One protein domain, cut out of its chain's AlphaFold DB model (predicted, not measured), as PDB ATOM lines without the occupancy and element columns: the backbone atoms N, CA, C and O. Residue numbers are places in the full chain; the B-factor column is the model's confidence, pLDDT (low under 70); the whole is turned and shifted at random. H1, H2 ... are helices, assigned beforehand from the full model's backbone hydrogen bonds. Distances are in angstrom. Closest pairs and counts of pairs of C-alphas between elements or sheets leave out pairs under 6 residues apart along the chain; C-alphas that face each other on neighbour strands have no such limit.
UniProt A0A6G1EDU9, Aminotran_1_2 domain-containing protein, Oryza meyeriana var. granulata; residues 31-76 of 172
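What this domain is: This is residues 31 to 76 of the 172 residues of the protein "Aminotran_1_2 domain-containing protein" of Oryza meyeriana var. granulata (UniProt A0A6G1EDU9). The model is an open U with a small extra piece: H1 makes one side, the long link of residues 44 to 55 makes the base, and the short H2 makes the other side, with the small H3 beyond H2 on the side away from H1. H1 stands free with the first part of that link, residues 31 to 50, and nothing fills the gap between H1 and H2. The printed part has 46 residues with three named helices, in the order H1, H2, H3, and no named strand; its class is all helix. The whole is loose, with a radius of gyration of the C-alphas of 12.4 A, and the C-alphas span 34 by 25 by 16 A.

Where its parts are: Find C-alpha 31 at (-30.775, 20.167, -37.004); from there H1, residues 31 to 43, runs 18.3 A to C-alpha 43 at (-29.397, 2.100, -34.644). Watch y fall along it. Residues 44 to 55 then lead to H2, residues 56 to 62, which is 10.2 A long; here y rises, from C-alpha 56 at (-13.959, 4.246, -45.768) to C-alpha 62 at (-15.319, 14.322, -45.634). After five more residues comes H3, residues 68 to 72, 7.1 A from first to last C-alpha, ending at C-alpha 72 at (-4.374, 9.450, -47.088).

How they stand to each other: Begin at H1, which is apart from H2 and apart from H3. Go on to H2 and H3, which are close but not clearly touching, with 2 pairs of C-alphas within 8 A. Their closest C-alphas are those of Arg 59 and Ala 70, 6.8 A apart, and their centres are 10.8 A apart. In the backbones of H1 and H2, each O i to N i+4 pair is within hydrogen-bond range; in H3, 0 of 1 such pairs is, while 2 of 2 O i to N i+3 pairs are.

The domain as a whole: Look at His 42 and Trp 68 for the two C-alphas farthest apart, 34.1 A; those of Pro 31 and Ser 76, the first and last printed, are 23.3 A apart. The printed part has no cut. The link from H1 to H2, 12 residues, is long, and the link from H2 to H3, 5 residues, is tight. Residues 64 to 69 also stand free. In the B-factor column the mean pLDDT of the printed part is 79.3; it is under 70 at residues 51 to 56 and 64 to 72, and its mean is 95 over H1 and 61 over H3.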
ATOM      1  N   PRO A  31     -29.884  21.255 -37.428       95.50
ATOM      2  CA  PRO A  31     -30.775  20.167 -37.004       95.50
ATOM      3  C   PRO A  31     -30.443  18.817 -37.645       95.50
ATOM      4  O   PRO A  31     -30.498  17.787 -36.987       95.50
ATOM      5  N   GLU A  32     -30.005  18.822 -38.902       96.50
ATOM      6  CA  GLU A  32     -29.640  17.624 -39.656       96.50
ATOM      7  C   GLU A  32     -28.477  16.860 -39.006       96.50
ATOM      8  O   GLU A  32     -28.433  15.631 -39.041       96.50
ATOM      9  N   ALA A  33     -27.531  17.574 -38.388       94.00
ATOM     10  CA  ALA A  33     -26.418  16.949 -37.683       94.00
ATOM     11  C   ALA A  33     -26.854  16.377 -36.325       94.00
ATOM     12  O   ALA A  33     -26.357  15.327 -35.924       94.00
ATOM     13  N   GLU A  34     -27.797  17.026 -35.637       95.62
ATOM     14  CA  GLU A  34     -28.401  16.484 -34.415       95.62
ATOM     15  C   GLU A  34     -29.178  15.196 -34.719       95.62
ATOM     16  O   GLU A  34     -28.930  14.162 -34.097       95.62
ATOM     17  N   GLU A  35     -30.034  15.221 -35.742       97.00
ATOM     18  CA  GLU A  35     -30.805  14.061 -36.195       97.00
ATOM     19  C   GLU A  35     -29.903  12.892 -36.610       97.00
ATOM     20  O   GLU A  35     -30.162  11.750 -36.222       97.00
ATOM     21  N   ALA A  36     -28.819  13.162 -37.347       93.06
ATOM     22  CA  ALA A  36     -27.863  12.136 -37.754       93.06
ATOM     23  C   ALA A  36     -27.201  11.447 -36.548       93.06
ATOM     24  O   ALA A  36     -27.106  10.219 -36.516       93.06
ATOM     25  N   ILE A  37     -26.788  12.214 -35.532       93.62
ATOM     26  CA  ILE A  37     -26.199  11.662 -34.303       93.62
ATOM     27  C   ILE A  37     -27.230  10.807 -33.557       93.62
ATOM     28  O   ILE A  37     -26.931   9.683 -33.149       93.62
ATOM     29  N   THR A  38     -28.457  11.305 -33.411       96.62
ATOM     30  CA  THR A  38     -29.544  10.582 -32.743       96.62
ATOM     31  C   THR A  38     -29.890   9.277 -33.459       96.62
ATOM     32  O   THR A  38     -30.074   8.249 -32.805       96.62
ATOM     33  N   ALA A  39     -29.923   9.279 -34.793       95.69
ATOM     34  CA  ALA A  39     -30.180   8.083 -35.591       95.69
ATOM     35  C   ALA A  39     -29.107   7.002 -35.382       95.69
ATOM     36  O   ALA A  39     -29.458   5.844 -35.163       95.69
ATOM     37  N   VAL A  40     -27.821   7.378 -35.376       92.69
ATOM     38  CA  VAL A  40     -26.697   6.455 -35.120       92.69
ATOM     39  C   VAL A  40     -26.767   5.855 -33.713       92.69
ATOM     40  O   VAL A  40     -26.579   4.653 -33.527       92.69
ATOM     41  N   ILE A  41     -27.106   6.666 -32.706       94.81
ATOM     42  CA  ILE A  41     -27.281   6.177 -31.331       94.81
ATOM     43  C   ILE A  41     -28.420   5.150 -31.257       94.81
ATOM     44  O   ILE A  41     -28.286   4.126 -30.587       94.81
ATOM     45  N   HIS A  42     -29.541   5.410 -31.935       96.31
ATOM     46  CA  HIS A  42     -30.692   4.507 -31.930       96.31
ATOM     47  C   HIS A  42     -30.489   3.239 -32.761       96.31
ATOM     48  O   HIS A  42     -31.068   2.210 -32.407       96.31
ATOM     49  N   SER A  43     -29.695   3.286 -33.835       95.25
ATOM     50  CA  SER A  43     -29.397   2.100 -34.644       95.25
ATOM     51  C   SER A  43     -28.525   1.102 -33.877       95.25
ATOM     52  O   SER A  43     -28.715  -0.107 -33.989       95.25
ATOM     53  N   GLY A  44     -27.588   1.607 -33.066       91.75
ATOM     54  CA  GLY A  44     -26.617   0.796 -32.336       91.75
ATOM     55  C   GLY A  44     -25.564   0.125 -33.228       91.75
ATOM     56  O   GLY A  44     -24.821  -0.731 -32.743       91.75
ATOM     57  N   GLU A  45     -25.496   0.503 -34.507       87.12
ATOM     58  CA  GLU A  45     -24.648  -0.128 -35.526       87.12
ATOM     59  C   GLU A  45     -23.174   0.310 -35.430       87.12
ATOM     60  O   GLU A  45     -22.279  -0.476 -35.741       87.12
ATOM     61  N   ASP A  46     -22.906   1.508 -34.901       86.25
ATOM     62  CA  ASP A  46     -21.567   2.117 -34.834       86.25
ATOM     63  C   ASP A  46     -20.921   2.067 -33.432       86.25
ATOM     64  O   ASP A  46     -20.015   2.833 -33.113       86.25
ATOM     65  N   ASN A  47     -21.357   1.142 -32.571       88.88
ATOM     66  CA  ASN A  47     -20.841   1.003 -31.196       88.88
ATOM     67  C   ASN A  47     -19.489   0.267 -31.094       88.88
ATOM     68  O   ASN A  47     -18.939   0.107 -30.002       88.88
ATOM     69  N   GLY A  48     -18.990  -0.265 -32.211       87.38
ATOM     70  CA  GLY A  48     -17.759  -1.048 -32.264       87.38
ATOM     71  C   GLY A  48     -16.488  -0.198 -32.280       87.38
ATOM     72  O   GLY A  48     -16.512   1.025 -32.375       87.38
ATOM     73  N   TYR A  49     -15.337  -0.869 -32.237       83.81
ATOM     74  CA  TYR A  49     -14.058  -0.197 -32.448       83.81
ATOM     75  C   TYR A  49     -13.922   0.266 -33.898       83.81
ATOM     76  O   TYR A  49     -13.948  -0.541 -34.827       83.81
ATOM     77  N   THR A  50     -13.688   1.560 -34.078       76.12
ATOM     78  CA  THR A  50     -13.283   2.136 -35.360       76.12
ATOM     79  C   THR A  50     -11.763   2.227 -35.434       76.12
ATOM     80  O   THR A  50     -11.107   2.472 -34.422       76.12
ATOM     81  N   SER A  51     -11.194   2.127 -36.633       68.81
ATOM     82  CA  SER A  51      -9.818   2.571 -36.864       68.81
ATOM     83  C   SER A  51      -9.837   3.958 -37.518       68.81
ATOM     84  O   SER A  51     -10.482   4.110 -38.562       68.81
ATOM     85  N   PRO A  52      -9.095   4.945 -36.970       59.12
ATOM     86  CA  PRO A  52      -8.918   6.279 -37.560       59.12
ATOM     87  C   PRO A  52      -8.435   6.263 -39.016       59.12
ATOM     88  O   PRO A  52      -8.565   7.257 -39.732       59.12
ATOM     89  N   ALA A  53      -7.861   5.129 -39.441       59.38
ATOM     90  CA  ALA A  53      -7.282   4.928 -40.754       59.38
ATOM     91  C   ALA A  53      -8.112   4.038 -41.708       59.38
ATOM     92  O   ALA A  53      -7.641   3.758 -42.809       59.38
ATOM     93  N   THR A  54      -9.290   3.518 -41.328       58.50
ATOM     94  CA  THR A  54      -9.979   2.512 -42.175       58.50
ATOM     95  C   THR A  54     -11.494   2.640 -42.304       58.50
ATOM     96  O   THR A  54     -12.078   1.830 -43.027       58.50
ATOM     97  N   SER A  55     -12.167   3.612 -41.680       68.25
ATOM     98  CA  SER A  55     -13.592   3.821 -41.973       68.25
ATOM     99  C   SER A  55     -13.762   4.546 -43.315       68.25
ATOM    100  O   SER A  55     -13.960   5.755 -43.395       68.25
ATOM    101  N   LEU A  56     -13.691   3.773 -44.405       68.69
ATOM    102  CA  LEU A  56     -13.959   4.246 -45.768       68.69
ATOM    103  C   LEU A  56     -15.256   5.074 -45.872       68.69
ATOM    104  O   LEU A  56     -15.211   6.108 -46.533       68.69
ATOM    105  N   PRO A  57     -16.379   4.712 -45.211       75.12
ATOM    106  CA  PRO A  57     -17.579   5.549 -45.228       75.12
ATOM    107  C   PRO A  57     -17.361   6.942 -44.623       75.12
ATOM    108  O   PRO A  57     -17.812   7.927 -45.199       75.12
ATOM    109  N   THR A  58     -16.637   7.040 -43.502       76.06
ATOM    110  CA  THR A  58     -16.334   8.320 -42.834       76.06
ATOM    111  C   THR A  58     -15.386   9.180 -43.659       76.06
ATOM    112  O   THR A  58     -15.558  10.385 -43.741       76.06
ATOM    113  N   ARG A  59     -14.385   8.571 -44.295       73.81
ATOM    114  CA  ARG A  59     -13.455   9.283 -45.180       73.81
ATOM    115  C   ARG A  59     -14.175   9.875 -46.396       73.81
ATOM    116  O   ARG A  59     -14.114  11.072 -46.647       73.81
ATOM    117  N   ARG A  60     -15.008   9.065 -47.059       73.81
ATOM    118  CA  ARG A  60     -15.789   9.499 -48.230       73.81
ATOM    119  C   ARG A  60     -16.828  10.580 -47.928       73.81
ATOM    120  O   ARG A  60     -17.231  11.279 -48.853       73.81
ATOM    121  N   SER A  61     -17.288  10.720 -46.682       78.12
ATOM    122  CA  SER A  61     -18.191  11.818 -46.313       78.12
ATOM    123  C   SER A  61     -17.463  13.148 -46.094       78.12
ATOM    124  O   SER A  61     -18.092  14.196 -46.227       78.12
ATOM    125  N   VAL A  62     -16.159  13.123 -45.793       77.00
ATOM    126  CA  VAL A  62     -15.319  14.322 -45.634       77.00
ATOM    127  C   VAL A  62     -14.780  14.789 -46.987       77.00
ATOM    128  O   VAL A  62     -14.934  15.960 -47.333       77.00
ATOM    129  N   LEU A  63     -14.215  13.875 -47.780       73.25
ATOM    130  CA  LEU A  63     -13.793  14.126 -49.156       73.25
ATOM    131  C   LEU A  63     -14.506  13.150 -50.104       73.25
ATOM    132  O   LEU A  63     -14.092  11.998 -50.241       73.25
ATOM    133  N   PRO A  64     -15.564  13.593 -50.812       69.25
ATOM    134  CA  PRO A  64     -16.320  12.753 -51.736       69.25
ATOM    135  C   PRO A  64     -15.604  12.631 -53.094       69.25
ATOM    136  O   PRO A  64     -16.194  12.873 -54.145       69.25
ATOM    137  N   THR A  65     -14.314  12.297 -53.082       68.38
ATOM    138  CA  THR A  65     -13.512  12.028 -54.281       68.38
ATOM    139  C   THR A  65     -12.774  10.701 -54.125       68.38
ATOM    140  O   THR A  65     -12.398  10.321 -53.019       68.38
ATOM    141  N   ASP A  66     -12.565   9.997 -55.236       64.44
ATOM    142  CA  ASP A  66     -11.722   8.797 -55.290       64.44
ATOM    143  C   ASP A  66     -10.259   9.151 -55.653       64.44
ATOM    144  O   ASP A  66      -9.455   8.276 -55.979       64.44
ATOM    145  N   ASP A  67      -9.899  10.441 -55.600       66.44
ATOM    146  CA  ASP A  67      -8.522  10.899 -55.773       66.44
ATOM    147  C   ASP A  67      -7.596  10.304 -54.705       66.44
ATOM    148  O   ASP A  67      -7.998  10.011 -53.578       66.44
ATOM    149  N   TRP A  68      -6.305  10.198 -55.030       57.59
ATOM    150  CA  TRP A  68      -5.270   9.690 -54.119       57.59
ATOM    151  C   TRP A  68      -5.257  10.393 -52.748       57.59
ATOM    152  O   TRP A  68      -4.859   9.790 -51.753       57.59
ATOM    153  N   ILE A  69      -5.740  11.638 -52.689       58.97
ATOM    154  CA  ILE A  69      -5.900  12.429 -51.465       58.97
ATOM    155  C   ILE A  69      -6.823  11.709 -50.464       58.97
ATOM    156  O   ILE A  69      -6.472  11.597 -49.288       58.97
ATOM    157  N   ALA A  70      -7.932  11.119 -50.924       58.28
ATOM    158  CA  ALA A  70      -8.893  10.406 -50.076       58.28
ATOM    159  C   ALA A  70      -8.316   9.120 -49.445       58.28
ATOM    160  O   ALA A  70      -8.761   8.663 -48.392       58.28
ATOM    161  N   LEU A  71      -7.269   8.533 -50.043       58.62
ATOM    162  CA  LEU A  71      -6.585   7.355 -49.489       58.62
ATOM    163  C   LEU A  71      -5.643   7.694 -48.319       58.62
ATOM    164  O   LEU A  71      -5.222   6.785 -47.600       58.62
ATOM    165  N   THR A  72      -5.338   8.977 -48.102       69.38
ATOM    166  CA  THR A  72      -4.374   9.450 -47.088       69.38
ATOM    167  C   THR A  72      -5.012  10.114 -45.864       69.38
ATOM    168  O   THR A  72      -4.307  10.507 -44.939       69.38
ATOM    169  N   GLU A  73      -6.341  10.214 -45.818       73.94
ATOM    170  CA  GLU A  73      -7.052  10.937 -44.760       73.94
ATOM    171  C   GLU A  73      -6.944  10.264 -43.390       73.94
ATOM    172  O   GLU A  73      -7.133   9.058 -43.256       73.94
ATOM    173  N   VAL A  74      -6.734  11.034 -42.328       80.56
ATOM    174  CA  VAL A  74      -6.752  10.522 -40.952       80.56
ATOM    175  C   VAL A  74      -7.818  11.275 -40.172       80.56
ATOM    176  O   VAL A  74      -7.764  12.498 -40.071       80.56
ATOM    177  N   VAL A  75      -8.785  10.545 -39.611       84.12
ATOM    178  CA  VAL A  75      -9.805  11.141 -38.741       84.12
ATOM    179  C   VAL A  75      -9.206  11.326 -37.350       84.12
ATOM    180  O   VAL A  75      -8.743  10.365 -36.739       84.12
ATOM    181  N   SER A  76      -9.222  12.555 -36.840       88.19
ATOM    182  CA  SER A  76      -8.713  12.891 -35.511       88.19
ATOM    183  C   SER A  76      -9.831  13.337 -34.566       88.19
ATOM    184  O   SER A  76     -10.890  13.809 -34.980       88.19
TER     185      SER A  76